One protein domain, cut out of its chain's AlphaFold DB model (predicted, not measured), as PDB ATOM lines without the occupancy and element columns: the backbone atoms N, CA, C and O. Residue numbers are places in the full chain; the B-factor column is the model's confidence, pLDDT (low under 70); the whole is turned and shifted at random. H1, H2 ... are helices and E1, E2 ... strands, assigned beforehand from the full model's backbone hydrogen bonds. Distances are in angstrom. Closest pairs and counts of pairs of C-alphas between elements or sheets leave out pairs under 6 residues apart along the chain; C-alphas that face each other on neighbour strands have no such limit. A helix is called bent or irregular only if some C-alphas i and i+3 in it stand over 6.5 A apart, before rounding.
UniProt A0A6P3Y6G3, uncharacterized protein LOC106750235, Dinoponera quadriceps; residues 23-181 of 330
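AT A GLANCE: This is residues 23 to 181 of the 330 residues of the protein "uncharacterized protein LOC106750235" of Dinoponera quadriceps (UniProt A0A6P3Y6G3). What shape do these atoms make? At one end a small strand hairpin, E1 and E2, has H4 beside it; at the other end are three helices, kinked H1 and the helical hairpin H2 and H3. Unnamed residues 23 to 56 and 125 to 137 reach into the middle, and H5 runs away from H4, apart from the three helices. What is it made of? The printed part has 159 residues, with five named helices and two named strands in the order H1 H2 H3 E1 E2 H4 H5; the sheet, E1 - E2, is antiparallel and the class is mostly helix. It is compact, with a radius of gyration of the C-alphas of 15.4 A, and spans 43 by 38 by 27 A.

HOW THE PARTS SIT: What pairs in the sheet? E1, residues 138 to 140, and E2, residues 148 to 150, form an antiparallel hairpin at 145 degrees. N 139 and O 149 are 2.8 A apart and N 149 and O 139 are 2.9 A apart, both within hydrogen-bond range. What comes next outward? H4, residues 151 to 161, has its closest C-alphas to E2 at Phe 157 and Tyr 149, 6.5 A apart. H4 and H5, residues 165 to 180, meet only through their link. How do the other helices stand? H2, residues 93 to 110, touches H3, residues 117 to 124, with its residues 97 to 104 alone; they form a helical hairpin, a steep tilt of 45 degrees, opposite ways, the closest C-alphas being those of Arg 100 and Thr 124, 5.7 A apart. H1, residues 57 to 82, only just touches H2, with 3 pairs of C-alphas within 8 A, the closest being those of Val 74 and Ile 107 at 6.9 A; their lines are about perpendicular at 77 degrees. What of the helix backbones? Every O i to N i+4 pair is within hydrogen-bond range in H2, against 18 of 22 in H1, 3 of 4 in H3, 5 of 7 in H4 and 10 of 12 in H5.

IN THESE COORDINATES: Where do the first and last helices lie? H1 begins with C-alpha 57 at (63.323, 27.913, -17.281) and is 28.5 A long, with a kink of 83 degrees near residue 66. H5 is 23.9 A long and ends with C-alpha 180 at (69.210, 1.712, -16.664). How long are the others? H2 measures 25.8 A, H4 14.8 A, H3 10.6 A, E2 7.1 A and E1 6.5 A. Which helices are irregular? H1, H4 and H5 are, with C-alphas 62 and 65 at 7.3 A, 152 and 155 at 8.0 A, and 176 and 179 at 7.4 A.

THE WHOLE: How large is it? The two C-alphas farthest apart, those of Pro 112 and Arg 159, are 43.5 A from each other. Is it unbroken? The printed part has no cut, and the link from H3 to E1, 13 residues, is long. Where is confidence low? Mean pLDDT of the printed part is 91.5, and residues 40 to 41 are under 70.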
ATOM      1  N   TYR A  23      68.989  13.219 -11.271       86.38
ATOM      2  CA  TYR A  23      69.791  13.959 -12.246       86.38
ATOM      3  C   TYR A  23      71.097  14.543 -11.663       86.38
ATOM      4  O   TYR A  23      71.950  14.986 -12.429       86.38
ATOM      5  N   ASN A  24      71.299  14.512 -10.339       90.00
ATOM      6  CA  ASN A  24      72.523  14.965  -9.665       90.00
ATOM      7  C   ASN A  24      73.633  13.899  -9.597       90.00
ATOM      8  O   ASN A  24      74.667  14.152  -8.982       90.00
ATOM      9  N   LYS A  25      73.453  12.720 -10.212       85.94
ATOM     10  CA  LYS A  25      74.492  11.675 -10.238       85.94
ATOM     11  C   LYS A  25      75.740  12.061 -11.030       85.94
ATOM     12  O   LYS A  25      76.842  11.732 -10.610       85.94
ATOM     13  N   PHE A  26      75.571  12.770 -12.144       89.75
ATOM     14  CA  PHE A  26      76.693  13.263 -12.937       89.75
ATOM     15  C   PHE A  26      76.402  14.634 -13.549       89.75
ATOM     16  O   PHE A  26      75.248  15.043 -13.717       89.75
ATOM     17  N   PHE A  27      77.459  15.335 -13.927       94.31
ATOM     18  CA  PHE A  27      77.453  16.630 -14.584       94.31
ATOM     19  C   PHE A  27      78.122  16.536 -15.957       94.31
ATOM     20  O   PHE A  27      79.127  15.856 -16.138       94.31
ATOM     21  N   ASN A  28      77.573  17.269 -16.923       93.88
ATOM     22  CA  ASN A  28      78.232  17.563 -18.188       93.88
ATOM     23  C   ASN A  28      77.873  19.015 -18.579       93.88
ATOM     24  O   ASN A  28      76.692  19.379 -18.528       93.88
ATOM     25  N   PRO A  29      78.856  19.853 -18.962       94.56
ATOM     26  CA  PRO A  29      78.647  21.288 -19.188       94.56
ATOM     27  C   PRO A  29      77.878  21.637 -20.475       94.56
ATOM     28  O   PRO A  29      77.548  22.802 -20.700       94.56
ATOM     29  N   ASN A  30      77.608  20.658 -21.339       95.00
ATOM     30  CA  ASN A  30      77.086  20.851 -22.694       95.00
ATOM     31  C   ASN A  30      75.709  20.213 -22.916       95.00
ATOM     32  O   ASN A  30      75.196  20.213 -24.037       95.00
ATOM     33  N   VAL A  31      75.085  19.696 -21.858       93.50
ATOM     34  CA  VAL A  31      73.717  19.168 -21.880       93.50
ATOM     35  C   VAL A  31      72.881  19.825 -20.786       93.50
ATOM     36  O   VAL A  31      73.401  20.453 -19.864       93.50
ATOM     37  N   CYS A  32      71.557  19.696 -20.864       94.50
ATOM     38  CA  CYS A  32      70.711  20.148 -19.764       94.50
ATOM     39  C   CYS A  32      71.000  19.329 -18.501       94.50
ATOM     40  O   CYS A  32      70.868  18.112 -18.524       94.50
ATOM     41  N   HIS A  33      71.280  19.980 -17.369       94.12
ATOM     42  CA  HIS A  33      71.568  19.254 -16.129       94.12
ATOM     43  C   HIS A  33      70.423  18.350 -15.656       94.12
ATOM     44  O   HIS A  33      70.680  17.282 -15.120       94.12
ATOM     45  N   VAL A  34      69.167  18.743 -15.878       92.56
ATOM     46  CA  VAL A  34      67.998  17.988 -15.395       92.56
ATOM     47  C   VAL A  34      67.650  16.826 -16.320       92.56
ATOM     48  O   VAL A  34      67.647  15.678 -15.897       92.56
ATOM     49  N   CYS A  35      67.362  17.101 -17.596       90.00
ATOM     50  CA  CYS A  35      66.906  16.059 -18.523       90.00
ATOM     51  C   CYS A  35      68.037  15.376 -19.299       90.00
ATOM     52  O   CYS A  35      67.768  14.473 -20.084       90.00
ATOM     53  N   LYS A  36      69.280  15.852 -19.147       90.56
ATOM     54  CA  LYS A  36      70.486  15.390 -19.856       90.56
ATOM     55  C   LYS A  36      70.400  15.434 -21.387       90.56
ATOM     56  O   LYS A  36      71.282  14.934 -22.078       90.56
ATOM     57  N   ARG A  37      69.368  16.082 -21.940       87.56
ATOM     58  CA  ARG A  37      69.202  16.255 -23.385       87.56
ATOM     59  C   ARG A  37      70.179  17.290 -23.924       87.56
ATOM     60  O   ARG A  37      70.418  18.335 -23.309       87.56
ATOM     61  N   ARG A  38      70.655  16.998 -25.129       83.88
ATOM     62  CA  ARG A  38      71.294  17.942 -26.041       83.88
ATOM     63  C   ARG A  38      70.196  18.883 -26.546       83.88
ATOM     64  O   ARG A  38      69.121  18.412 -26.903       83.88
ATOM     65  N   ASN A  39      70.429  20.191 -26.524       77.62
ATOM     66  CA  ASN A  39      69.475  21.178 -27.050       77.62
ATOM     67  C   ASN A  39      70.098  21.985 -28.195       77.62
ATOM     68  O   ASN A  39      69.995  23.207 -28.204       77.62
ATOM     69  N   ASN A  40      70.844  21.312 -29.082       68.56
ATOM     70  CA  ASN A  40      71.603  21.927 -30.182       68.56
ATOM     71  C   ASN A  40      72.425  23.152 -29.729       68.56
ATOM     72  O   ASN A  40      72.404  24.202 -30.359       68.56
ATOM     73  N   GLY A  41      73.057  23.062 -28.554       65.06
ATOM     74  CA  GLY A  41      73.834  24.158 -27.959       65.06
ATOM     75  C   GLY A  41      73.023  25.298 -27.320       65.06
ATOM     76  O   GLY A  41      73.594  26.100 -26.584       65.06
ATOM     77  N   ILE A  42      71.701  25.354 -27.501       82.25
ATOM     78  CA  ILE A  42      70.840  26.401 -26.934       82.25
ATOM     79  C   ILE A  42      70.523  26.057 -25.476       82.25
ATOM     80  O   ILE A  42      69.493  25.466 -25.155       82.25
ATOM     81  N   LEU A  43      71.422  26.396 -24.559       92.50
ATOM     82  CA  LEU A  43      71.207  26.180 -23.132       92.50
ATOM     83  C   LEU A  43      71.218  27.496 -22.354       92.50
ATOM     84  O   LEU A  43      72.050  28.375 -22.554       92.50
ATOM     85  N   ILE A  44      70.303  27.597 -21.399       94.12
ATOM     86  CA  ILE A  44      70.199  28.693 -20.446       94.12
ATOM     87  C   ILE A  44      71.173  28.415 -19.305       94.12
ATOM     88  O   ILE A  44      71.007  27.442 -18.568       94.12
ATOM     89  N   SER A  45      72.153  29.289 -19.105       94.50
ATOM     90  CA  SER A  45      73.068  29.192 -17.968       94.50
ATOM     91  C   SER A  45      72.427  29.669 -16.654       94.50
ATOM     92  O   SER A  45      71.457  30.450 -16.607       94.50
ATOM     93  N   CYS A  46      72.964  29.205 -15.525       96.06
ATOM     94  CA  CYS A  46      72.766  29.890 -14.250       96.06
ATOM     95  C   CYS A  46      73.366  31.302 -14.343       96.06
ATOM     96  O   CYS A  46      74.526  31.442 -14.705       96.06
ATOM     97  N   LYS A  47      72.608  32.358 -14.014       92.31
ATOM     98  CA  LYS A  47      73.090  33.742 -14.198       92.31
ATOM     99  C   LYS A  47      74.223  34.110 -13.233       92.31
ATOM    100  O   LYS A  47      75.032  34.965 -13.566       92.31
ATOM    101  N   GLN A  48      74.259  33.460 -12.070       92.75
ATOM    102  CA  GLN A  48      75.177  33.780 -10.983       92.75
ATOM    103  C   GLN A  48      76.526  33.063 -11.132       92.75
ATOM    104  O   GLN A  48      77.547  33.723 -11.270       92.75
ATOM    105  N   CYS A  49      76.551  31.725 -11.159       93.62
ATOM    106  CA  CYS A  49      77.806  30.986 -11.356       93.62
ATOM    107  C   CYS A  49      78.181  30.843 -12.836       93.62
ATOM    108  O   CYS A  49      79.359  30.831 -13.176       93.62
ATOM    109  N   GLN A  50      77.188  30.746 -13.730       92.69
ATOM    110  CA  GLN A  50      77.371  30.454 -15.158       92.69
ATOM    111  C   GLN A  50      78.160  29.158 -15.437       92.69
ATOM    112  O   GLN A  50      78.768  29.032 -16.493       92.69
ATOM    113  N   MET A  51      78.132  28.198 -14.506       94.12
ATOM    114  CA  MET A  51      78.841  26.909 -14.604       94.12
ATOM    115  C   MET A  51      77.917  25.731 -14.939       94.12
ATOM    116  O   MET A  51      78.382  24.624 -15.174       94.12
ATOM    117  N   ILE A  52      76.601  25.948 -14.943       96.19
ATOM    118  CA  ILE A  52      75.584  24.912 -15.156       96.19
ATOM    119  C   ILE A  52      74.485  25.416 -16.088       96.19
ATOM    120  O   ILE A  52      74.158  26.611 -16.090       96.19
ATOM    121  N   TYR A  53      73.910  24.494 -16.858       95.75
ATOM    122  CA  TYR A  53      73.119  24.795 -18.044       95.75
ATOM    123  C   TYR A  53      71.809  23.990 -18.096       95.75
ATOM    124  O   TYR A  53      71.732  22.840 -17.656       95.75
ATOM    125  N   TYR A  54      70.754  24.599 -18.646       95.75
ATOM    126  CA  TYR A  54      69.396  24.046 -18.691       95.75
ATOM    127  C   TYR A  54      68.749  24.290 -20.055       95.75
ATOM    128  O   TYR A  54      68.932  25.352 -20.635       95.75
ATOM    129  N   CYS A  55      67.932  23.361 -20.555       94.44
ATOM    130  CA  CYS A  55      67.196  23.589 -21.807       94.44
ATOM    131  C   CYS A  55      65.951  24.480 -21.640       94.44
ATOM    132  O   CYS A  55      65.390  24.931 -22.631       94.44
ATOM    133  N   SER A  56      65.495  24.735 -20.407       92.38
ATOM    134  CA  SER A  56      64.310  25.555 -20.136       92.38
ATOM    135  C   SER A  56      64.354  26.213 -18.756       92.38
ATOM    136  O   SER A  56      65.055  25.763 -17.842       92.38
ATOM    137  N   THR A  57      63.562  27.272 -18.584       93.50
ATOM    138  CA  THR A  57      63.323  27.913 -17.281       93.50
ATOM    139  C   THR A  57      62.668  26.953 -16.287       93.50
ATOM    140  O   THR A  57      62.977  27.012 -15.097       93.50
ATOM    141  N   THR A  58      61.846  26.015 -16.764       93.56
ATOM    142  CA  THR A  58      61.245  24.951 -15.951       93.56
ATOM    143  C   THR A  58      62.310  24.047 -15.328       93.56
ATOM    144  O   THR A  58      62.324  23.876 -14.112       93.56
ATOM    145  N   HIS A  59      63.257  23.522 -16.117       93.69
ATOM    146  CA  HIS A  59      64.348  22.693 -15.580       93.69
ATOM    147  C   HIS A  59      65.300  23.485 -14.682       93.69
ATOM    148  O   HIS A  59      65.744  22.978 -13.654       93.69
ATOM    149  N   LYS A  60      65.559  24.753 -15.012       94.50
ATOM    150  CA  LYS A  60      66.318  25.647 -14.132       94.50
ATOM    151  C   LYS A  60      65.638  25.826 -12.769       94.50
ATOM    152  O   LYS A  60      66.309  25.771 -11.745       94.50
ATOM    153  N   SER A  61      64.316  25.999 -12.756       93.38
ATOM    154  CA  SER A  61      63.526  26.157 -11.527       93.38
ATOM    155  C   SER A  61      63.454  24.859 -10.724       93.38
ATOM    156  O   SER A  61      63.574  24.887  -9.503       93.38
ATOM    157  N   MET A  62      63.338  23.714 -11.400       93.31
ATOM    158  CA  MET A  62      63.351  22.393 -10.767       93.31
ATOM    159  C   MET A  62      64.658  22.128 -10.008       93.31
ATOM    160  O   MET A  62      64.625  21.622  -8.889       93.31
ATOM    161  N   HIS A  63      65.803  22.502 -10.587       94.19
ATOM    162  CA  HIS A  63      67.106  22.310  -9.947       94.19
ATOM    163  C   HIS A  63      67.452  23.391  -8.909       94.19
ATOM    164  O   HIS A  63      68.361  23.203  -8.103       94.19
ATOM    165  N   PHE A  64      66.737  24.522  -8.900       93.00
ATOM    166  CA  PHE A  64      67.094  25.702  -8.111       93.00
ATOM    167  C   PHE A  64      67.370  25.388  -6.636       93.00
ATOM    168  O   PHE A  64      68.396  25.813  -6.114       93.00
ATOM    169  N   ARG A  65      66.504  24.602  -5.983       89.56
ATOM    170  CA  ARG A  65      66.646  24.275  -4.553       89.56
ATOM    171  C   ARG A  65      67.909  23.469  -4.237       89.56
ATOM    172  O   ARG A  65      68.512  23.710  -3.200       89.56
ATOM    173  N   HIS A  66      68.320  22.559  -5.122       90.50
ATOM    174  CA  HIS A  66      69.562  21.797  -4.950       90.50
ATOM    175  C   HIS A  66      70.793  22.655  -5.270       90.50
ATOM    176  O   HIS A  66      71.800  22.576  -4.581       90.50
ATOM    177  N   HIS A  67      70.692  23.534  -6.270       94.88
ATOM    178  CA  HIS A  67      71.826  24.319  -6.746       94.88
ATOM    179  C   HIS A  67      72.130  25.576  -5.919       94.88
ATOM    180  O   HIS A  67      73.286  25.979  -5.828       94.88
ATOM    181  N   GLN A  68      71.113  26.246  -5.363       94.81
ATOM    182  CA  GLN A  68      71.229  27.620  -4.854       94.81
ATOM    183  C   GLN A  68      72.323  27.776  -3.792       94.81
ATOM    184  O   GLN A  68      73.122  28.709  -3.871       94.81
ATOM    185  N   LYS A  69      72.374  26.862  -2.815       93.38
ATOM    186  CA  LYS A  69      73.357  26.923  -1.727       93.38
ATOM    187  C   LYS A  69      74.779  26.831  -2.282       93.38
ATOM    188  O   LYS A  69      75.570  27.742  -2.056       93.38
ATOM    189  N   PHE A  70      75.072  25.794  -3.066       94.50
ATOM    190  CA  PHE A  70      76.369  25.624  -3.722       94.50
ATOM    191  C   PHE A  70      76.718  26.812  -4.631       94.50
ATOM    192  O   PHE A  70      77.818  27.354  -4.545       94.50
ATOM    193  N   CYS A  71      75.759  27.285  -5.435       96.19
ATOM    194  CA  CYS A  71      75.918  28.430  -6.332       96.19
ATOM    195  C   CYS A  71      76.365  29.703  -5.598       96.19
ATOM    196  O   CYS A  71      77.219  30.434  -6.097       96.19
ATOM    197  N   ASN A  72      75.798  29.984  -4.424       93.81
ATOM    198  CA  ASN A  72      76.172  31.150  -3.620       93.81
ATOM    199  C   ASN A  72      77.621  31.067  -3.142       93.81
ATOM    200  O   ASN A  72      78.371  32.029  -3.302       93.81
ATOM    201  N   TYR A  73      78.029  29.908  -2.626       92.81
ATOM    202  CA  TYR A  73      79.393  29.696  -2.144       92.81
ATOM    203  C   TYR A  73      80.424  29.757  -3.272       92.81
ATOM    204  O   TYR A  73      81.400  30.501  -3.171       92.81
ATOM    205  N   VAL A  74      80.204  29.013  -4.361       93.94
ATOM    206  CA  VAL A  74      81.170  28.952  -5.466       93.94
ATOM    207  C   VAL A  74      81.338  30.314  -6.137       93.94
ATOM    208  O   VAL A  74      82.463  30.729  -6.402       93.94
ATOM    209  N   SER A  75      80.248  31.058  -6.350       93.38
ATOM    210  CA  SER A  75      80.320  32.391  -6.954       93.38
ATOM    211  C   SER A  75      81.081  33.385  -6.081       93.38
ATOM    212  O   SER A  75      81.871  34.158  -6.618       93.38
ATOM    213  N   ALA A  76      80.887  33.352  -4.759       92.62
ATOM    214  CA  ALA A  76      81.623  34.218  -3.841       92.62
ATOM    215  C   ALA A  76      83.130  33.914  -3.858       92.62
ATOM    216  O   ALA A  76      83.941  34.830  -3.965       92.62
ATOM    217  N   ILE A  77      83.503  32.629  -3.831       91.81
ATOM    218  CA  ILE A  77      84.910  32.200  -3.855       91.81
ATOM    219  C   ILE A  77      85.577  32.555  -5.188       91.81
ATOM    220  O   ILE A  77      86.703  33.049  -5.194       91.81
ATOM    221  N   ILE A  78      84.902  32.327  -6.319       89.31
ATOM    222  CA  ILE A  78      85.433  32.688  -7.642       89.31
ATOM    223  C   ILE A  78      85.668  34.197  -7.725       89.31
ATOM    224  O   ILE A  78      86.736  34.614  -8.170       89.31
ATOM    225  N   LEU A  79      84.712  35.006  -7.259       88.00
ATOM    226  CA  LEU A  79      84.844  36.460  -7.254       88.00
ATOM    227  C   LEU A  79      86.016  36.926  -6.372       88.00
ATOM    228  O   LEU A  79      86.796  37.765  -6.809       88.00
ATOM    229  N   GLU A  80      86.172  36.350  -5.175       88.00
ATOM    230  CA  GLU A  80      87.288  36.634  -4.255       88.00
ATOM    231  C   GLU A  80      88.650  36.280  -4.867       88.00
ATOM    232  O   GLU A  80      89.610  37.035  -4.728       88.00
ATOM    233  N   LYS A  81      88.757  35.116  -5.520       82.31
ATOM    234  CA  LYS A  81      90.044  34.550  -5.948       82.31
ATOM    235  C   LYS A  81      90.484  34.974  -7.341       82.31
ATOM    236  O   LYS A  81      91.681  35.070  -7.583       82.31
ATOM    237  N   GLN A  82      89.542  35.136  -8.263       79.94
ATOM    238  CA  GLN A  82      89.835  35.271  -9.692       79.94
ATOM    239  C   GLN A  82      89.294  36.586 -10.282       79.94
ATOM    240  O   GLN A  82      89.587  36.908 -11.432       79.94
ATOM    241  N   GLY A  83      88.539  37.372  -9.506       79.75
ATOM    242  CA  GLY A  83      87.963  38.636  -9.960       79.75
ATOM    243  C   GLY A  83      86.861  38.445 -11.005       79.75
ATOM    244  O   GLY A  83      86.237  37.390 -11.095       79.75
ATOM    245  N   THR A  84      86.584  39.484 -11.795       76.00
ATOM    246  CA  THR A  84      85.475  39.498 -12.768       76.00
ATOM    247  C   THR A  84      85.854  38.974 -14.154       76.00
ATOM    248  O   THR A  84      84.980  38.502 -14.879       76.00
ATOM    249  N   GLU A  85      87.139  39.003 -14.520       78.12
ATOM    250  CA  GLU A  85      87.624  38.677 -15.876       78.12
ATOM    251  C   GLU A  85      88.233  37.273 -16.009       78.12
ATOM    252  O   GLU A  85      88.747  36.899 -17.057       78.12
ATOM    253  N   TRP A  86      88.129  36.444 -14.973       79.56
ATOM    254  CA  TRP A  86      88.734  35.109 -14.906       79.56
ATOM    255  C   TRP A  86      88.405  34.162 -16.069       79.56
ATOM    256  O   TRP A  86      89.125  33.192 -16.303       79.56
ATOM    257  N   LYS A  87      87.315  34.415 -16.800       84.75
ATOM    258  CA  LYS A  87      86.864  33.560 -17.903       84.75
ATOM    259  C   LYS A  87      87.663  33.733 -19.184       84.75
ATOM    260  O   LYS A  87      87.795  32.762 -19.919       84.75
ATOM    261  N   SER A  88      88.172  34.929 -19.460       86.81
ATOM    262  CA  SER A  88      88.927  35.204 -20.688       86.81
ATOM    263  C   SER A  88      90.399  34.801 -20.572       86.81
ATOM    264  O   SER A  88      91.111  34.745 -21.578       86.81
ATOM    265  N   VAL A  89      90.855  34.483 -19.355       88.69
ATOM    266  CA  VAL A  89      92.238  34.098 -19.066       88.69
ATOM    267  C   VAL A  89      92.564  32.777 -19.757       88.69
ATOM    268  O   VAL A  89      91.978  31.733 -19.471       88.69
ATOM    269  N   ARG A  90      93.540  32.827 -20.664       94.31
ATOM    270  CA  ARG A  90      94.137  31.634 -21.275       94.31
ATOM    271  C   ARG A  90      95.117  30.992 -20.295       94.31
ATOM    272  O   ARG A  90      95.835  31.689 -19.578       94.31
ATOM    273  N   SER A  91      95.191  29.667 -20.299       93.06
ATOM    274  CA  SER A  91      96.088  28.894 -19.441       93.06
ATOM    275  C   SER A  91      96.611  27.657 -20.168       93.06
ATOM    276  O   SER A  91      95.965  27.136 -21.073       93.06
ATOM    277  N   SER A  92      97.777  27.160 -19.749       94.69
ATOM    278  CA  SER A  92      98.209  25.805 -20.094       94.69
ATOM    279  C   SER A  92      97.343  24.770 -19.370       94.69
ATOM    280  O   SER A  92      96.748  25.076 -18.332       94.69
ATOM    281  N   THR A  93      97.311  23.537 -19.884       93.44
ATOM    282  CA  THR A  93      96.587  22.419 -19.256       93.44
ATOM    283  C   THR A  93      97.048  22.155 -17.829       93.44
ATOM    284  O   THR A  93      96.207  22.006 -16.952       93.44
ATOM    285  N   LEU A  94      98.360  22.178 -17.568       94.56
ATOM    286  CA  LEU A  94      98.900  21.969 -16.223       94.56
ATOM    287  C   LEU A  94      98.356  23.010 -15.232       94.56
ATOM    288  O   LEU A  94      97.711  22.652 -14.249       94.56
ATOM    289  N   ARG A  95      98.515  24.299 -15.555       93.81
ATOM    290  CA  ARG A  95      98.056  25.401 -14.699       93.81
ATOM    291  C   ARG A  95      96.532  25.427 -14.556       93.81
ATOM    292  O   ARG A  95      96.009  25.802 -13.510       93.81
ATOM    293  N   TRP A  96      95.802  25.023 -15.598       93.50
ATOM    294  CA  TRP A  96      94.350  24.883 -15.528       93.50
ATOM    295  C   TRP A  96      93.953  23.813 -14.507       93.50
ATOM    296  O   TRP A  96      93.183  24.119 -13.594       93.50
ATOM    297  N   THR A  97      94.516  22.609 -14.618       92.94
ATOM    298  CA  THR A  97      94.258  21.490 -13.703       92.94
ATOM    299  C   THR A  97      94.603  21.854 -12.260       92.94
ATOM    300  O   THR A  97      93.772  21.668 -11.372       92.94
ATOM    301  N   GLU A  98      95.771  22.460 -12.026       93.00
ATOM    302  CA  GLU A  98      96.176  22.960 -10.705       93.00
ATOM    303  C   GLU A  98      95.145  23.950 -10.148       93.00
ATOM    304  O   GLU A  98      94.641  23.764  -9.041       93.00
ATOM    305  N   SER A  99      94.711  24.926 -10.955       92.19
ATOM    306  CA  SER A  99      93.709  25.909 -10.523       92.19
ATOM    307  C   SER A  99      92.357  25.285 -10.159       92.19
ATOM    308  O   SER A  99      91.652  25.798  -9.288       92.19
ATOM    309  N   ARG A 100      91.950  24.202 -10.840       93.31
ATOM    310  CA  ARG A 100      90.693  23.498 -10.544       93.31
ATOM    311  C   ARG A 100      90.800  22.721  -9.241       93.31
ATOM    312  O   ARG A 100      89.867  22.784  -8.442       93.31
ATOM    313  N   ASN A 101      91.935  22.070  -9.003       91.25
ATOM    314  CA  ASN A 101      92.205  21.350  -7.761       91.25
ATOM    315  C   ASN A 101      92.274  22.304  -6.563       91.25
ATOM    316  O   ASN A 101      91.636  22.059  -5.541       91.25
ATOM    317  N   GLU A 102      92.968  23.435  -6.705       92.06
ATOM    318  CA  GLU A 102      93.014  24.477  -5.677       92.06
ATOM    319  C   GLU A 102      91.622  25.040  -5.373       92.06
ATOM    320  O   GLU A 102      91.242  25.178  -4.206       92.06
ATOM    321  N   LEU A 103      90.834  25.340  -6.413       91.88
ATOM    322  CA  LEU A 103      89.472  25.837  -6.245       91.88
ATOM    323  C   LEU A 103      88.588  24.807  -5.533       91.88
ATOM    324  O   LEU A 103      87.875  25.170  -4.596       91.88
ATOM    325  N   LEU A 104      88.651  23.538  -5.942       92.31
ATOM    326  CA  LEU A 104      87.902  22.452  -5.316       92.31
ATOM    327  C   LEU A 104      88.261  22.319  -3.831       92.31
ATOM    328  O   LEU A 104      87.361  22.297  -2.995       92.31
ATOM    329  N   HIS A 105      89.552  22.336  -3.495       90.50
ATOM    330  CA  HIS A 105      90.035  22.259  -2.112       90.50
ATOM    331  C   HIS A 105      89.534  23.419  -1.248       90.50
ATOM    332  O   HIS A 105      89.092  23.228  -0.113       90.50
ATOM    333  N   VAL A 106      89.562  24.646  -1.777       91.56
ATOM    334  CA  VAL A 106      89.032  25.823  -1.069       91.56
ATOM    335  C   VAL A 106      87.528  25.689  -0.839       91.56
ATOM    336  O   VAL A 106      87.051  26.013   0.252       91.56
ATOM    337  N   ILE A 107      86.781  25.201  -1.833       90.88
ATOM    338  CA  ILE A 107      85.339  24.974  -1.707       90.88
ATOM    339  C   ILE A 107      85.069  23.898  -0.658       90.88
ATOM    340  O   ILE A 107      84.293  24.158   0.253       90.88
ATOM    341  N   GLN A 108      85.738  22.747  -0.715       89.62
ATOM    342  CA  GLN A 108      85.565  21.659   0.256       89.62
ATOM    343  C   GLN A 108      85.848  22.107   1.697       89.62
ATOM    344  O   GLN A 108      85.153  21.690   2.615       89.62
ATOM    345  N   LYS A 109      86.819  23.004   1.909       88.19
ATOM    346  CA  LYS A 109      87.124  23.552   3.242       88.19
ATOM    347  C   LYS A 109      86.091  24.545   3.766       88.19
ATOM    348  O   LYS A 109      85.919  24.662   4.976       88.19
ATOM    349  N   ARG A 110      85.482  25.340   2.882       88.56
ATOM    350  CA  ARG A 110      84.582  26.445   3.266       88.56
ATOM    351  C   ARG A 110      83.104  26.080   3.162       88.56
ATOM    352  O   ARG A 110      82.267  26.756   3.761       88.56
ATOM    353  N   TYR A 111      82.770  25.063   2.377       87.56
ATOM    354  CA  TYR A 111      81.406  24.605   2.189       87.56
ATOM    355  C   TYR A 111      80.993  23.738   3.388       87.56
ATOM    356  O   TYR A 111      81.685  22.782   3.720       87.56
ATOM    357  N   PRO A 112      79.877  24.051   4.068       80.88
ATOM    358  CA  PRO A 112      79.518  23.414   5.339       80.88
ATOM    359  C   PRO A 112      78.981  21.978   5.200       80.88
ATOM    360  O   PRO A 112      78.476  21.419   6.169       80.88
ATOM    361  N   CYS A 113      78.980  21.407   3.996       81.75
ATOM    362  CA  CYS A 113      78.439  20.082   3.708       81.75
ATOM    363  C   CYS A 113      79.373  19.342   2.751       81.75
ATOM    364  O   CYS A 113      80.156  19.975   2.047       81.75
ATOM    365  N   ASP A 114      79.234  18.021   2.673       84.38
ATOM    366  CA  ASP A 114      79.892  17.257   1.617       84.38
ATOM    367  C   ASP A 114      79.349  17.692   0.250       84.38
ATOM    368  O   ASP A 114      78.136  17.867   0.072       84.38
ATOM    369  N   LEU A 115      80.253  17.883  -0.711       88.69
ATOM    370  CA  LEU A 115      79.875  18.182  -2.087       88.69
ATOM    371  C   LEU A 115      79.194  16.967  -2.710       88.69
ATOM    372  O   LEU A 115      79.674  15.838  -2.602       88.69
ATOM    373  N   GLN A 116      78.088  17.199  -3.411       88.38
ATOM    374  CA  GLN A 116      77.494  16.156  -4.241       88.38
ATOM    375  C   GLN A 116      78.413  15.869  -5.445       88.38
ATOM    376  O   GLN A 116      79.090  16.782  -5.921       88.38
ATOM    377  N   PRO A 117      78.401  14.648  -6.016       87.12
ATOM    378  CA  PRO A 117      79.276  14.298  -7.139       87.12
ATOM    379  C   PRO A 117      79.219  15.297  -8.302       87.12
ATOM    380  O   PRO A 117      80.258  15.732  -8.800       87.12
ATOM    381  N   TYR A 118      78.018  15.745  -8.685       92.62
ATOM    382  CA  TYR A 118      77.868  16.740  -9.748       92.62
ATOM    383  C   TYR A 118      78.474  18.111  -9.391       92.62
ATOM    384  O   TYR A 118      78.914  18.815 -10.290       92.62
ATOM    385  N   GLU A 119      78.517  18.501  -8.113       95.06
ATOM    386  CA  GLU A 119      79.091  19.779  -7.660       95.06
ATOM    387  C   GLU A 119      80.615  19.757  -7.773       95.06
ATOM    388  O   GLU A 119      81.204  20.705  -8.291       95.06
ATOM    389  N   THR A 120      81.249  18.648  -7.383       93.25
ATOM    390  CA  THR A 120      82.679  18.409  -7.631       93.25
ATOM    391  C   THR A 120      82.974  18.455  -9.128       93.25
ATOM    392  O   THR A 120      83.868  19.178  -9.571       93.25
ATOM    393  N   GLN A 121      82.163  17.761  -9.930       94.38
ATOM    394  CA  GLN A 121      82.302  17.723 -11.384       94.38
ATOM    395  C   GLN A 121      82.068  19.083 -12.056       94.38
ATOM    396  O   GLN A 121      82.701  19.378 -13.065       94.38
ATOM    397  N   MET A 122      81.218  19.954 -11.501       96.31
ATOM    398  CA  MET A 122      81.071  21.331 -11.989       96.31
ATOM    399  C   MET A 122      82.384  22.121 -11.897       96.31
ATOM    400  O   MET A 122      82.605  23.017 -12.714       96.31
ATOM    401  N   ILE A 123      83.239  21.813 -10.916       95.06
ATOM    402  CA  ILE A 123      84.553  22.444 -10.755       95.06
ATOM    403  C   ILE A 123      85.594  21.773 -11.652       95.06
ATOM    404  O   ILE A 123      86.287  22.465 -12.399       95.06
ATOM    405  N   THR A 124      85.702  20.444 -11.596       92.62
ATOM    406  CA  THR A 124      86.761  19.689 -12.285       92.62
ATOM    407  C   THR A 124      86.530  19.576 -13.792       92.62
ATOM    408  O   THR A 124      87.486  19.642 -14.560       92.62
ATOM    409  N   PHE A 125      85.272  19.491 -14.231       93.62
ATOM    410  CA  PHE A 125      84.860  19.442 -15.640       93.62
ATOM    411  C   PHE A 125      84.206  20.753 -16.090       93.62
ATOM    412  O   PHE A 125      83.269  20.764 -16.897       93.62
ATOM    413  N   ALA A 126      84.680  21.874 -15.540       94.44
ATOM    414  CA  ALA A 126      84.215  23.201 -15.916       94.44
ATOM    415  C   ALA A 126      84.345  23.426 -17.433       94.44
ATOM    416  O   ALA A 126      85.302  22.992 -18.073       94.44
ATOM    417  N   LYS A 127      83.367  24.129 -18.013       94.75
ATOM    418  CA  LYS A 127      83.315  24.401 -19.452       94.75
ATOM    419  C   LYS A 127      84.482  25.308 -19.867       94.75
ATOM    420  O   LYS A 127      84.420  26.513 -19.634       94.75
ATOM    421  N   SER A 128      85.502  24.748 -20.510       96.38
ATOM    422  CA  SER A 128      86.671  25.478 -21.017       96.38
ATOM    423  C   SER A 128      87.048  25.045 -22.441       96.38
ATOM    424  O   SER A 128      86.675  23.961 -22.891       96.38
ATOM    425  N   CYS A 129      87.773  25.897 -23.173       97.75
ATOM    426  CA  CYS A 129      88.413  25.513 -24.431       97.75
ATOM    427  C   CYS A 129      89.437  24.405 -24.163       97.75
ATOM    428  O   CYS A 129      90.331  24.590 -23.341       97.75
ATOM    429  N   ARG A 130      89.371  23.299 -24.911       96.00
ATOM    430  CA  ARG A 130      90.284  22.152 -24.779       96.00
ATOM    431  C   ARG A 130      91.763  22.525 -24.931       96.00
ATOM    432  O   ARG A 130      92.618  21.840 -24.380       96.00
ATOM    433  N   ILE A 131      92.054  23.579 -25.696       96.56
ATOM    434  CA  ILE A 131      93.417  23.990 -26.046       96.56
ATOM    435  C   ILE A 131      93.947  25.050 -25.075       96.56
ATOM    436  O   ILE A 131      94.989  24.850 -24.457       96.56
ATOM    437  N   CYS A 132      93.240  26.175 -24.920       96.62
ATOM    438  CA  CYS A 132      93.725  27.311 -24.125       96.62
ATOM    439  C   CYS A 132      93.021  27.526 -22.782       96.62
ATOM    440  O   CYS A 132      93.329  28.500 -22.097       96.62
ATOM    441  N   HIS A 133      92.053  26.683 -22.421       96.31
ATOM    442  CA  HIS A 133      91.334  26.703 -21.139       96.31
ATOM    443  C   HIS A 133      90.587  27.994 -20.773       96.31
ATOM    444  O   HIS A 133      90.074  28.108 -19.661       96.31
ATOM    445  N   ARG A 134      90.423  28.940 -21.709       95.12
ATOM    446  CA  ARG A 134      89.458  30.040 -21.541       95.12
ATOM    447  C   ARG A 134      88.034  29.486 -21.416       95.12
ATOM    448  O   ARG A 134      87.741  28.415 -21.946       95.12
ATOM    449  N   GLN A 135      87.146  30.212 -20.754       93.88
ATOM    450  CA  GLN A 135      85.800  29.759 -20.370       93.88
ATOM    451  C   GLN A 135      84.664  30.623 -20.937       93.88
ATOM    452  O   GLN A 135      83.487  30.382 -20.669       93.88
ATOM    453  N   ASP A 136      85.000  31.650 -21.708       92.12
ATOM    454  CA  ASP A 136      84.071  32.507 -22.434       92.12
ATOM    455  C   ASP A 136      84.102  32.213 -23.943       92.12
ATOM    456  O   ASP A 136      85.083  31.692 -24.473       92.12
ATOM    457  N   LEU A 137      83.006  32.553 -24.634       92.69
ATOM    458  CA  LEU A 137      82.885  32.462 -26.098       92.69
ATOM    459  C   LEU A 137      83.288  31.083 -26.654       92.69
ATOM    460  O   LEU A 137      84.146  30.957 -27.530       92.69
ATOM    461  N   LEU A 138      82.669  30.040 -26.096       94.94
ATOM    462  CA  LEU A 138      82.970  28.647 -26.410       94.94
ATOM    463  C   LEU A 138      81.884  27.993 -27.260       94.94
ATOM    464  O   LEU A 138      80.692  28.123 -26.975       94.94
ATOM    465  N   TYR A 139      82.330  27.178 -28.205       95.19
ATOM    466  CA  TYR A 139      81.528  26.243 -28.979       95.19
ATOM    467  C   TYR A 139      81.704  24.840 -28.402       95.19
ATOM    468  O   TYR A 139      82.821  24.427 -28.089       95.19
ATOM    469  N   ALA A 140      80.606  24.107 -28.235       95.00
ATOM    470  CA  ALA A 140      80.664  22.698 -27.856       95.00
ATOM    471  C   ALA A 140      80.830  21.839 -29.114       95.00
ATOM    472  O   ALA A 140      80.250  22.151 -30.151       95.00
ATOM    473  N   CYS A 141      81.564  20.731 -29.020       94.94
ATOM    474  CA  CYS A 141      81.564  19.749 -30.100       94.94
ATOM    475  C   CYS A 141      80.162  19.139 -30.261       94.94
ATOM    476  O   CYS A 141      79.634  18.526 -29.329       94.94
ATOM    477  N   GLU A 142      79.584  19.252 -31.455       92.06
ATOM    478  CA  GLU A 142      78.224  18.786 -31.760       92.06
ATOM    479  C   GLU A 142      78.103  17.262 -31.926       92.06
ATOM    480  O   GLU A 142      76.998  16.736 -32.051       92.06
ATOM    481  N   ILE A 143      79.227  16.538 -31.914       93.19
ATOM    482  CA  ILE A 143      79.260  15.074 -32.003       93.19
ATOM    483  C   ILE A 143      79.296  14.469 -30.597       93.19
ATOM    484  O   ILE A 143      78.395  13.715 -30.209       93.19
ATOM    485  N   CYS A 144      80.329  14.808 -29.817       94.31
ATOM    486  CA  CYS A 144      80.563  14.199 -28.510       94.31
ATOM    487  C   CYS A 144      79.856  14.917 -27.356       94.31
ATOM    488  O   CYS A 144      79.523  14.265 -26.373       94.31
ATOM    489  N   TYR A 145      79.604  16.230 -27.466       93.38
ATOM    490  CA  TYR A 145      79.100  17.082 -26.379       93.38
ATOM    491  C   TYR A 145      79.950  17.032 -25.095       93.38
ATOM    492  O   TYR A 145      79.483  17.402 -24.022       93.38
ATOM    493  N   SER A 146      81.209  16.612 -25.169       94.00
ATOM    494  CA  SER A 146      82.078  16.467 -23.990       94.00
ATOM    495  C   SER A 146      83.225  17.475 -23.967       94.00
ATOM    496  O   SER A 146      83.681  17.830 -22.890       94.00
ATOM    497  N   ASP A 147      83.622  18.004 -25.125       95.62
ATOM    498  CA  ASP A 147      84.667  19.023 -25.245       95.62
ATOM    499  C   ASP A 147      84.123  20.339 -25.818       95.62
ATOM    500  O   ASP A 147      83.057  20.387 -26.445       95.62
ATOM    501  N   ASN A 148      84.887  21.413 -25.610       96.38
ATOM    502  CA  ASN A 148      84.608  22.736 -26.155       96.38
ATOM    503  C   ASN A 148      85.860  23.350 -26.788       96.38
ATOM    504  O   ASN A 148      86.988  23.009 -26.433       96.38
ATOM    505  N   TYR A 149      85.656  24.318 -27.673       97.50
ATOM    506  CA  TYR A 149      86.713  25.097 -28.307       97.50
ATOM    507  C   TYR A 149      86.304  26.562 -28.439       97.50
ATOM    508  O   TYR A 149      85.120  26.895 -28.427       97.50
ATOM    509  N   CYS A 150      87.286  27.452 -28.543       97.25
ATOM    510  CA  CYS A 150      87.054  28.846 -28.904       97.25
ATOM    511  C   CYS A 150      87.359  29.059 -30.390       97.25
ATOM    512  O   CYS A 150      88.056  28.252 -31.006       97.25
ATOM    513  N   GLU A 151      86.869  30.160 -30.957       97.19
ATOM    514  CA  GLU A 151      87.081  30.499 -32.373       97.19
ATOM    515  C   GLU A 151      88.569  30.502 -32.761       97.19
ATOM    516  O   GLU A 151      88.951  29.927 -33.776       97.19
ATOM    517  N   THR A 152      89.424  31.067 -31.901       97.06
ATOM    518  CA  THR A 152      90.873  31.157 -32.132       97.06
ATOM    519  C   THR A 152      91.548  29.791 -32.270       97.06
ATOM    520  O   THR A 152      92.472  29.652 -33.063       97.06
ATOM    521  N   ASP A 153      91.094  28.784 -31.519       97.19
ATOM    522  CA  ASP A 153      91.730  27.462 -31.485       97.19
ATOM    523  C   ASP A 153      90.939  26.411 -32.297       97.19
ATOM    524  O   ASP A 153      91.230  25.220 -32.209       97.19
ATOM    525  N   MET A 154      89.942  26.820 -33.095       97.06
ATOM    526  CA  MET A 154      89.016  25.918 -33.802       97.06
ATOM    527  C   MET A 154      89.725  24.887 -34.694       97.06
ATOM    528  O   MET A 154      89.424  23.695 -34.629       97.06
ATOM    529  N   ASN A 155      90.671  25.331 -35.526       97.38
ATOM    530  CA  ASN A 155      91.370  24.443 -36.460       97.38
ATOM    531  C   ASN A 155      92.218  23.401 -35.719       97.38
ATOM    532  O   ASN A 155      92.200  22.218 -36.061       97.38
ATOM    533  N   GLU A 156      92.925  23.837 -34.678       97.12
ATOM    534  CA  GLU A 156      93.765  22.959 -33.867       97.12
ATOM    535  C   GLU A 156      92.923  21.973 -33.051       97.12
ATOM    536  O   GLU A 156      93.241  20.785 -32.985       97.12
ATOM    537  N   PHE A 157      91.794  22.438 -32.510       97.50
ATOM    538  CA  PHE A 157      90.815  21.584 -31.854       97.50
ATOM    539  C   PHE A 157      90.333  20.469 -32.784       97.50
ATOM    540  O   PHE A 157      90.447  19.303 -32.423       97.50
ATOM    541  N   HIS A 158      89.847  20.785 -33.989       96.56
ATOM    542  CA  HIS A 158      89.353  19.758 -34.914       96.56
ATOM    543  C   HIS A 158      90.433  18.745 -35.307       96.56
ATOM    544  O   HIS A 158      90.135  17.557 -35.450       96.56
ATOM    545  N   ARG A 159      91.688  19.189 -35.443       96.31
ATOM    546  CA  ARG A 159      92.823  18.314 -35.749       96.31
ATOM    547  C   ARG A 159      93.109  17.327 -34.614       96.31
ATOM    548  O   ARG A 159      93.238  16.136 -34.879       96.31
ATOM    549  N   LEU A 160      93.193  17.808 -33.372       95.31
ATOM    550  CA  LEU A 160      93.554  16.998 -32.200       95.31
ATOM    551  C   LEU A 160      92.388  16.167 -31.644       95.31
ATOM    552  O   LEU A 160      92.586  15.063 -31.148       95.31
ATOM    553  N   HIS A 161      91.162  16.682 -31.722       95.94
ATOM    554  CA  HIS A 161      89.973  16.047 -31.149       95.94
ATOM    555  C   HIS A 161      89.456  14.870 -31.988       95.94
ATOM    556  O   HIS A 161      88.735  14.017 -31.475       95.94
ATOM    557  N   LYS A 162      89.814  14.793 -33.277       94.31
ATOM    558  CA  LYS A 162      89.285  13.786 -34.215       94.31
ATOM    559  C   LYS A 162      89.398  12.349 -33.690       94.31
ATOM    560  O   LYS A 162      88.457  11.576 -33.837       94.31
ATOM    561  N   GLU A 163      90.519  12.000 -33.064       92.62
ATOM    562  CA  GLU A 163      90.787  10.636 -32.581       92.62
ATOM    563  C   GLU A 163      90.075  10.296 -31.259       92.62
ATOM    564  O   GLU A 163      89.893   9.122 -30.925       92.62
ATOM    565  N   THR A 164      89.659  11.310 -30.497       95.00
ATOM    566  CA  THR A 164      89.046  11.153 -29.169       95.00
ATOM    567  C   THR A 164      87.546  11.436 -29.163       95.00
ATOM    568  O   THR A 164      86.850  10.964 -28.265       95.00
ATOM    569  N   CYS A 165      87.024  12.129 -30.180       96.12
ATOM    570  CA  CYS A 165      85.625  12.537 -30.292       96.12
ATOM    571  C   CYS A 165      84.642  11.375 -30.080       96.12
ATOM    572  O   CYS A 165      83.744  11.452 -29.242       96.12
ATOM    573  N   GLU A 166      84.854  10.262 -30.784       94.50
ATOM    574  CA  GLU A 166      83.983   9.087 -30.695       94.50
ATOM    575  C   GLU A 166      84.043   8.408 -29.325       94.50
ATOM    576  O   GLU A 166      83.010   8.015 -28.782       94.50
ATOM    577  N   LYS A 167      85.231   8.347 -28.713       94.19
ATOM    578  CA  LYS A 167      85.405   7.807 -27.356       94.19
ATOM    579  C   LYS A 167      84.662   8.668 -26.337       94.19
ATOM    580  O   LYS A 167      83.949   8.150 -25.490       94.19
ATOM    581  N   LEU A 168      84.760   9.989 -26.462       95.00
ATOM    582  CA  LEU A 168      84.064  10.933 -25.591       95.00
ATOM    583  C   LEU A 168      82.542  10.914 -25.786       95.00
ATOM    584  O   LEU A 168      81.799  11.090 -24.816       95.00
ATOM    585  N   ARG A 169      82.075  10.683 -27.020       94.12
ATOM    586  CA  ARG A 169      80.655  10.462 -27.329       94.12
ATOM    587  C   ARG A 169      80.147   9.198 -26.640       94.12
ATOM    588  O   ARG A 169      79.073   9.233 -26.039       94.12
ATOM    589  N   LEU A 170      80.922   8.116 -26.713       91.88
ATOM    590  CA  LEU A 170      80.630   6.860 -26.032       91.88
ATOM    591  C   LEU A 170      80.594   7.050 -24.511       91.88
ATOM    592  O   LEU A 170      79.612   6.649 -23.900       91.88
ATOM    593  N   CYS A 171      81.578   7.730 -23.908       92.12
ATOM    594  CA  CYS A 171      81.579   8.013 -22.466       92.12
ATOM    595  C   CYS A 171      80.288   8.713 -22.020       92.12
ATOM    596  O   CYS A 171      79.646   8.278 -21.068       92.12
ATOM    597  N   LEU A 172      79.858   9.758 -22.738       91.12
ATOM    598  CA  LEU A 172      78.597  10.433 -22.425       91.12
ATOM    599  C   LEU A 172      77.387   9.499 -22.596       91.12
ATOM    600  O   LEU A 172      76.457   9.566 -21.798       91.12
ATOM    601  N   SER A 173      77.383   8.642 -23.621       90.00
ATOM    602  CA  SER A 173      76.318   7.651 -23.828       90.00
ATOM    603  C   SER A 173      76.207   6.693 -22.642       90.00
ATOM    604  O   SER A 173      75.115   6.521 -22.104       90.00
ATOM    605  N   LEU A 174      77.338   6.149 -22.187       89.75
ATOM    606  CA  LEU A 174      77.400   5.234 -21.050       89.75
ATOM    607  C   LEU A 174      76.912   5.903 -19.758       89.75
ATOM    608  O   LEU A 174      76.145   5.299 -19.016       89.75
ATOM    609  N   GLU A 175      77.257   7.171 -19.507       87.62
ATOM    610  CA  GLU A 175      76.744   7.902 -18.335       87.62
ATOM    611  C   GLU A 175      75.221   8.117 -18.375       87.62
ATOM    612  O   GLU A 175      74.545   8.085 -17.344       87.62
ATOM    613  N   LEU A 176      74.637   8.296 -19.563       85.69
ATOM    614  CA  LEU A 176      73.184   8.444 -19.718       85.69
ATOM    615  C   LEU A 176      72.429   7.136 -19.438       85.69
ATOM    616  O   LEU A 176      71.296   7.168 -18.923       85.69
ATOM    617  N   THR A 177      73.039   6.000 -19.780       85.19
ATOM    618  CA  THR A 177      72.435   4.666 -19.684       85.19
ATOM    619  C   THR A 177      72.821   3.902 -18.419       85.19
ATOM    620  O   THR A 177      72.108   2.963 -18.073       85.19
ATOM    621  N   ARG A 178      73.837   4.348 -17.662       83.44
ATOM    622  CA  ARG A 178      74.339   3.706 -16.427       83.44
ATOM    623  C   ARG A 178      73.222   3.294 -15.463       83.44
ATOM    624  O   ARG A 178      73.132   2.138 -15.077       83.44
ATOM    625  N   ASP A 179      72.300   4.203 -15.155       76.00
ATOM    626  CA  ASP A 179      71.174   3.951 -14.234       76.00
ATOM    627  C   ASP A 179      70.118   2.966 -14.751       76.00
ATOM    628  O   ASP A 179      69.257   2.520 -13.995       76.00
ATOM    629  N   MET A 180      70.110   2.693 -16.054       77.50
ATOM    630  CA  MET A 180      69.210   1.712 -16.664       77.50
ATOM    631  C   MET A 180      69.828   0.320 -16.661       77.50
ATOM    632  O   MET A 180      69.147  -0.655 -16.973       77.50
ATOM    633  N   PHE A 181      71.114   0.234 -16.338       78.75
ATOM    634  CA  PHE A 181      71.835  -1.008 -16.316       78.75
ATOM    635  C   PHE A 181      71.822  -1.607 -14.914       78.75
ATOM    636  O   PHE A 181      71.971  -0.938 -13.895       78.75
TER     637      PHE A 181